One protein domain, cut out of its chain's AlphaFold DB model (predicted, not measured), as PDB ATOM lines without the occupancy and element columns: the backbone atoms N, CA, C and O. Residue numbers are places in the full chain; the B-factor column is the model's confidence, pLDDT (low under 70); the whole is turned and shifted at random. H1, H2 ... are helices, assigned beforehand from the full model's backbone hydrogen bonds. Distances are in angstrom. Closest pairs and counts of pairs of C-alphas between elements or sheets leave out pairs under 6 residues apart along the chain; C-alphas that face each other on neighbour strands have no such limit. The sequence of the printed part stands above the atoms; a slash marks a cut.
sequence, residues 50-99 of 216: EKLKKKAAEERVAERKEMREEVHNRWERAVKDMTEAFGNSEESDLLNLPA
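AT A GLANCE: This is residues 50 to 99 of the 216 residues of an uncharacterized protein of Perkinsus chesapeaki (UniProt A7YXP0). One long, straight helix, H1, makes the length of this model, and after its last residue, Phe 86, the backbone folds back into the short helix H2, side by side with the last turns of H1, as a very lopsided helical hairpin. Residues 50 to 71 of H1 stick out free. The printed part has 50 residues with two named helices, H1 then H2, and no named strand: all helix. It is extended, with a radius of gyration of the C-alphas of 17.5 A, a rod spanning 56 by 16 by 7 A.

HOW THE PARTS SIT: Look first at H1, residues 50 to 86, and then at H2, residues 90 to 95. They form a helical hairpin and touch, H1 with residues 79 to 86 alone; the closest C-alphas, those of Thr 83 and Ser 92, are 5.7 A apart. They run opposite ways at a shallow tilt of 5 degrees. In H1 every O i to N i+4 pair is within hydrogen-bond range; in H2 0 of 2 are, and 1 of 3 O i to N i+3 pairs.

IN THESE COORDINATES: Find C-alpha 50 at (-74.969, 64.159, 41.530); from there H1 runs 53.7 A to C-alpha 86 at (-76.623, 10.531, 44.638). H2 ends at C-alpha 95, at (-76.422, 19.567, 51.441).

THE WHOLE: The C-alphas of Glu 50 and Ser 89, the two farthest apart, are 55.8 A apart. The link from H1 to H2 is tight, and the printed part has no cut. In the B-factor column, residues 87 to 99 are under 70.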
ATOM      1  N   GLU A  50     -74.322  64.938  40.470       96.06
ATOM      2  CA  GLU A  50     -74.969  64.159  41.530       96.06
ATOM      3  C   GLU A  50     -75.855  63.045  40.953       96.06
ATOM      4  O   GLU A  50     -75.767  61.895  41.378       96.06
ATOM      5  N   LYS A  51     -76.646  63.352  39.916       95.50
ATOM      6  CA  LYS A  51     -77.457  62.346  39.215       95.50
ATOM      7  C   LYS A  51     -76.605  61.271  38.542       95.50
ATOM      8  O   LYS A  51     -76.990  60.108  38.573       95.50
ATOM      9  N   LEU A  52     -75.475  61.640  37.939       93.94
ATOM     10  CA  LEU A  52     -74.551  60.673  37.336       93.94
ATOM     11  C   LEU A  52     -73.909  59.773  38.396       93.94
ATOM     12  O   LEU A  52     -73.865  58.562  38.214       93.94
ATOM     13  N   LYS A  53     -73.475  60.344  39.525       95.94
ATOM     14  CA  LYS A  53     -72.914  59.576  40.647       95.94
ATOM     15  C   LYS A  53     -73.932  58.608  41.243       95.94
ATOM     16  O   LYS A  53     -73.577  57.466  41.511       95.94
ATOM     17  N   LYS A  54     -75.184  59.044  41.417       95.56
ATOM     18  CA  LYS A  54     -76.262  58.189  41.927       95.56
ATOM     19  C   LYS A  54     -76.521  57.001  40.997       95.56
ATOM     20  O   LYS A  54     -76.516  55.872  41.464       95.56
ATOM     21  N   LYS A  55     -76.630  57.249  39.687       95.00
ATOM     22  CA  LYS A  55     -76.790  56.181  38.688       95.00
ATOM     23  C   LYS A  55     -75.623  55.194  38.686       95.00
ATOM     24  O   LYS A  55     -75.855  53.998  38.705       95.00
ATOM     25  N   ALA A  56     -74.385  55.684  38.736       93.50
ATOM     26  CA  ALA A  56     -73.209  54.814  38.785       93.50
ATOM     27  C   ALA A  56     -73.142  53.970  40.074       93.50
ATOM     28  O   ALA A  56     -72.614  52.864  40.069       93.50
ATOM     29  N   ALA A  57     -73.651  54.488  41.197       93.69
ATOM     30  CA  ALA A  57     -73.756  53.715  42.432       93.69
ATOM     31  C   ALA A  57     -74.844  52.634  42.332       93.69
ATOM     32  O   ALA A  57     -74.597  51.500  42.727       93.69
ATOM     33  N   GLU A  58     -76.010  52.974  41.779       93.69
ATOM     34  CA  GLU A  58     -77.108  52.030  41.528       93.69
ATOM     35  C   GLU A  58     -76.672  50.897  40.587       93.69
ATOM     36  O   GLU A  58     -76.920  49.733  40.885       93.69
ATOM     37  N   GLU A  59     -75.951  51.221  39.513       92.81
ATOM     38  CA  GLU A  59     -75.431  50.250  38.543       92.81
ATOM     39  C   GLU A  59     -74.441  49.272  39.194       92.81
ATOM     40  O   GLU A  59     -74.604  48.064  39.084       92.81
ATOM     41  N   ARG A  60     -73.507  49.761  40.022       92.44
ATOM     42  CA  ARG A  60     -72.598  48.888  40.793       92.44
ATOM     43  C   ARG A  60     -73.319  47.981  41.785       92.44
ATOM     44  O   ARG A  60     -72.847  46.883  42.078       92.44
ATOM     45  N   VAL A  61     -74.400  48.463  42.396       91.69
ATOM     46  CA  VAL A  61     -75.201  47.645  43.317       91.69
ATOM     47  C   VAL A  61     -75.960  46.576  42.535       91.69
ATOM     48  O   VAL A  61     -75.979  45.429  42.977       91.69
ATOM     49  N   ALA A  62     -76.518  46.927  41.375       92.31
ATOM     50  CA  ALA A  62     -77.182  45.988  40.477       92.31
ATOM     51  C   ALA A  62     -76.215  44.900  39.987       92.31
ATOM     52  O   ALA A  62     -76.496  43.727  40.200       92.31
ATOM     53  N   GLU A  63     -75.030  45.266  39.489       92.44
ATOM     54  CA  GLU A  63     -73.984  44.313  39.081       92.44
ATOM     55  C   GLU A  63     -73.615  43.350  40.220       92.44
ATOM     56  O   GLU A  63     -73.529  42.136  40.044       92.44
ATOM     57  N   ARG A  64     -73.430  43.870  41.442       91.31
ATOM     58  CA  ARG A  64     -73.143  43.026  42.614       91.31
ATOM     59  C   ARG A  64     -74.296  42.096  42.965       91.31
ATOM     60  O   ARG A  64     -74.046  41.045  43.551       91.31
ATOM     61  N   LYS A  65     -75.537  42.506  42.713       93.50
ATOM     62  CA  LYS A  65     -76.723  41.686  42.953       93.50
ATOM     63  C   LYS A  65     -76.821  40.584  41.901       93.50
ATOM     64  O   LYS A  65     -76.957  39.430  42.290       93.50
ATOM     65  N   GLU A  66     -76.631  40.915  40.627       91.94
ATOM     66  CA  GLU A  66     -76.584  39.951  39.523       91.94
ATOM     67  C   GLU A  66     -75.502  38.892  39.763       91.94
ATOM     68  O   GLU A  66     -75.806  37.704  39.770       91.94
ATOM     69  N   MET A  67     -74.280  39.295  40.128       90.94
ATOM     70  CA  MET A  67     -73.201  38.354  40.466       90.94
ATOM     71  C   MET A  67     -73.567  37.416  41.628       90.94
ATOM     72  O   MET A  67     -73.226  36.233  41.610       90.94
ATOM     73  N   ARG A  68     -74.259  37.918  42.660       90.75
ATOM     74  CA  ARG A  68     -74.718  37.074  43.777       90.75
ATOM     75  C   ARG A  68     -75.792  36.090  43.331       90.75
ATOM     76  O   ARG A  68     -75.746  34.932  43.736       90.75
ATOM     77  N   GLU A  69     -76.742  36.543  42.521       91.19
ATOM     78  CA  GLU A  69     -77.813  35.706  41.980       91.19
ATOM     79  C   GLU A  69     -77.258  34.632  41.040       91.19
ATOM     80  O   GLU A  69     -77.663  33.478  41.127       91.19
ATOM     81  N   GLU A  70     -76.274  34.957  40.202       91.62
ATOM     82  CA  GLU A  70     -75.582  33.987  39.350       91.62
ATOM     83  C   GLU A  70     -74.868  32.905  40.163       91.62
ATOM     84  O   GLU A  70     -75.000  31.717  39.859       91.62
ATOM     85  N   VAL A  71     -74.143  33.297  41.218       90.81
ATOM     86  CA  VAL A  71     -73.477  32.352  42.126       90.81
ATOM     87  C   VAL A  71     -74.503  31.462  42.821       90.81
ATOM     88  O   VAL A  71     -74.322  30.244  42.856       90.81
ATOM     89  N   HIS A  72     -75.593  32.044  43.320       87.88
ATOM     90  CA  HIS A  72     -76.672  31.298  43.963       87.88
ATOM     91  C   HIS A  72     -77.324  30.304  42.997       87.88
ATOM     92  O   HIS A  72     -77.419  29.121  43.301       87.88
ATOM     93  N   ASN A  73     -77.682  30.748  41.792       90.88
ATOM     94  CA  ASN A  73     -78.281  29.900  40.763       90.88
ATOM     95  C   ASN A  73     -77.336  28.774  40.326       90.88
ATOM     96  O   ASN A  73     -77.775  27.654  40.063       90.88
ATOM     97  N   ARG A  74     -76.030  29.048  40.231       90.50
ATOM     98  CA  ARG A  74     -75.027  28.024  39.925       90.50
ATOM     99  C   ARG A  74     -74.916  27.000  41.051       90.50
ATOM    100  O   ARG A  74     -74.827  25.811  40.760       90.50
ATOM    101  N   TRP A  75     -74.939  27.453  42.302       88.50
ATOM    102  CA  TRP A  75     -74.945  26.575  43.468       88.50
ATOM    103  C   TRP A  75     -76.210  25.713  43.510       88.50
ATOM    104  O   TRP A  75     -76.096  24.499  43.608       88.50
ATOM    105  N   GLU A  76     -77.396  26.294  43.315       88.06
ATOM    106  CA  GLU A  76     -78.655  25.541  43.263       88.06
ATOM    107  C   GLU A  76     -78.662  24.473  42.164       88.06
ATOM    108  O   GLU A  76     -79.154  23.368  42.384       88.06
ATOM    109  N   ARG A  77     -78.132  24.785  40.972       89.25
ATOM    110  CA  ARG A  77     -77.989  23.790  39.897       89.25
ATOM    111  C   ARG A  77     -77.041  22.670  40.304       89.25
ATOM    112  O   ARG A  77     -77.401  21.514  40.157       89.25
ATOM    113  N   ALA A  78     -75.888  23.002  40.885       88.12
ATOM    114  CA  ALA A  78     -74.945  21.998  41.364       88.12
ATOM    115  C   ALA A  78     -75.552  21.108  42.463       88.12
ATOM    116  O   ALA A  78     -75.342  19.901  42.446       88.12
ATOM    117  N   VAL A  79     -76.336  21.677  43.385       86.69
ATOM    118  CA  VAL A  79     -77.068  20.902  44.399       86.69
ATOM    119  C   VAL A  79     -78.074  19.968  43.730       86.69
ATOM    120  O   VAL A  79     -78.092  18.788  44.061       86.69
ATOM    121  N   LYS A  80     -78.851  20.449  42.751       86.50
ATOM    122  CA  LYS A  80     -79.800  19.611  41.995       86.50
ATOM    123  C   LYS A  80     -79.102  18.456  41.277       86.50
ATOM    124  O   LYS A  80     -79.497  17.310  41.476       86.50
ATOM    125  N   ASP A  81     -78.036  18.739  40.533       87.31
ATOM    126  CA  ASP A  81     -77.265  17.728  39.804       87.31
ATOM    127  C   ASP A  81     -76.684  16.670  40.765       87.31
ATOM    128  O   ASP A  81     -76.716  15.473  40.481       87.31
ATOM    129  N   MET A  82     -76.207  17.091  41.943       82.88
ATOM    130  CA  MET A  82     -75.717  16.178  42.984       82.88
ATOM    131  C   MET A  82     -76.851  15.348  43.596       82.88
ATOM    132  O   MET A  82     -76.699  14.140  43.756       82.88
ATOM    133  N   THR A  83     -78.002  15.951  43.908       82.69
ATOM    134  CA  THR A  83     -79.163  15.211  44.436       82.69
ATOM    135  C   THR A  83     -79.687  14.174  43.440       82.69
ATOM    136  O   THR A  83     -80.062  13.076  43.847       82.69
ATOM    137  N   GLU A  84     -79.657  14.482  42.139       85.56
ATOM    138  CA  GLU A  84     -80.044  13.553  41.073       85.56
ATOM    139  C   GLU A  84     -79.033  12.405  40.929       85.56
ATOM    140  O   GLU A  84     -79.433  11.250  40.788       85.56
ATOM    141  N   ALA A  85     -77.731  12.694  41.039       83.12
ATOM    142  CA  ALA A  85     -76.671  11.691  40.939       83.12
ATOM    143  C   ALA A  85     -76.575  10.758  42.164       83.12
ATOM    144  O   ALA A  85     -76.330   9.562  42.001       83.12
ATOM    145  N   PHE A  86     -76.757  11.285  43.380       77.56
ATOM    146  CA  PHE A  86     -76.623  10.531  44.638       77.56
ATOM    147  C   PHE A  86     -77.934   9.930  45.159       77.56
ATOM    148  O   PHE A  86     -77.899   9.201  46.150       77.56
ATOM    149  N   GLY A  87     -79.066  10.230  44.507       66.06
ATOM    150  CA  GLY A  87     -80.378   9.618  44.721       66.06
ATOM    151  C   GLY A  87     -80.811   9.511  46.183       66.06
ATOM    152  O   GLY A  87     -80.634   8.456  46.776       66.06
ATOM    153  N   ASN A  88     -81.416  10.565  46.748       63.03
ATOM    154  CA  ASN A  88     -82.062  10.609  48.080       63.03
ATOM    155  C   ASN A  88     -81.358   9.814  49.205       63.03
ATOM    156  O   ASN A  88     -82.012   9.258  50.089       63.03
ATOM    157  N   SER A  89     -80.029   9.727  49.176       65.12
ATOM    158  CA  SER A  89     -79.235   9.194  50.280       65.12
ATOM    159  C   SER A  89     -79.119  10.257  51.375       65.12
ATOM    160  O   SER A  89     -79.243  11.451  51.096       65.12
ATOM    161  N   GLU A  90     -78.874   9.855  52.625       62.31
ATOM    162  CA  GLU A  90     -78.781  10.767  53.783       62.31
ATOM    163  C   GLU A  90     -77.746  11.901  53.586       62.31
ATOM    164  O   GLU A  90     -77.865  12.973  54.177       62.31
ATOM    165  N   GLU A  91     -76.772  11.715  52.688       60.97
ATOM    166  CA  GLU A  91     -75.769  12.719  52.306       60.97
ATOM    167  C   GLU A  91     -76.356  13.893  51.496       60.97
ATOM    168  O   GLU A  91     -75.855  15.017  51.570       60.97
ATOM    169  N   SER A  92     -77.447  13.664  50.760       61.16
ATOM    170  CA  SER A  92     -78.132  14.693  49.968       61.16
ATOM    171  C   SER A  92     -78.965  15.659  50.824       61.16
ATOM    172  O   SER A  92     -79.036  16.851  50.516       61.16
ATOM    173  N   ASP A  93     -79.501  15.185  51.951       66.12
ATOM    174  CA  ASP A  93     -80.262  15.999  52.911       66.12
ATOM    175  C   ASP A  93     -79.354  16.956  53.705       66.12
ATOM    176  O   ASP A  93     -79.755  18.074  54.036       66.12
ATOM    177  N   LEU A  94     -78.094  16.572  53.945       66.56
ATOM    178  CA  LEU A  94     -77.098  17.437  54.594       66.56
ATOM    179  C   LEU A  94     -76.673  18.620  53.710       66.56
ATOM    180  O   LEU A  94     -76.295  19.668  54.227       66.56
ATOM    181  N   LEU A  95     -76.744  18.487  52.384       64.38
ATOM    182  CA  LEU A  95     -76.422  19.567  51.441       64.38
ATOM    183  C   LEU A  95     -77.603  20.516  51.196       64.38
ATOM    184  O   LEU A  95     -77.396  21.659  50.790       64.38
ATOM    185  N   ASN A  96     -78.823  20.060  51.481       64.31
ATOM    186  CA  ASN A  96     -80.059  20.828  51.349       64.31
ATOM    187  C   ASN A  96     -80.431  21.577  52.644       64.31
ATOM    188  O   ASN A  96     -81.584  21.964  52.852       64.31
ATOM    189  N   LEU A  97     -79.456  21.792  53.535       63.19
ATOM    190  CA  LEU A  97     -79.603  22.728  54.642       63.19
ATOM    191  C   LEU A  97     -79.967  24.097  54.055       63.19
ATOM    192  O   LEU A  97     -79.282  24.560  53.138       63.19
ATOM    193  N   PRO A  98     -81.022  24.764  54.559       55.22
ATOM    194  CA  PRO A  98     -81.403  26.069  54.059       55.22
ATOM    195  C   PRO A  98     -80.210  26.989  54.269       55.22
ATOM    196  O   PRO A  98     -79.891  27.343  55.407       55.22
ATOM    197  N   ALA A  99     -79.537  27.350  53.173       57.16
ATOM    198  CA  ALA A  99     -78.559  28.416  53.174       57.16
ATOM    199  C   ALA A  99     -79.250  29.580  53.878       57.16
ATOM    200  O   ALA A  99     -80.275  30.068  53.390       57.16
TER     201      ALA A  99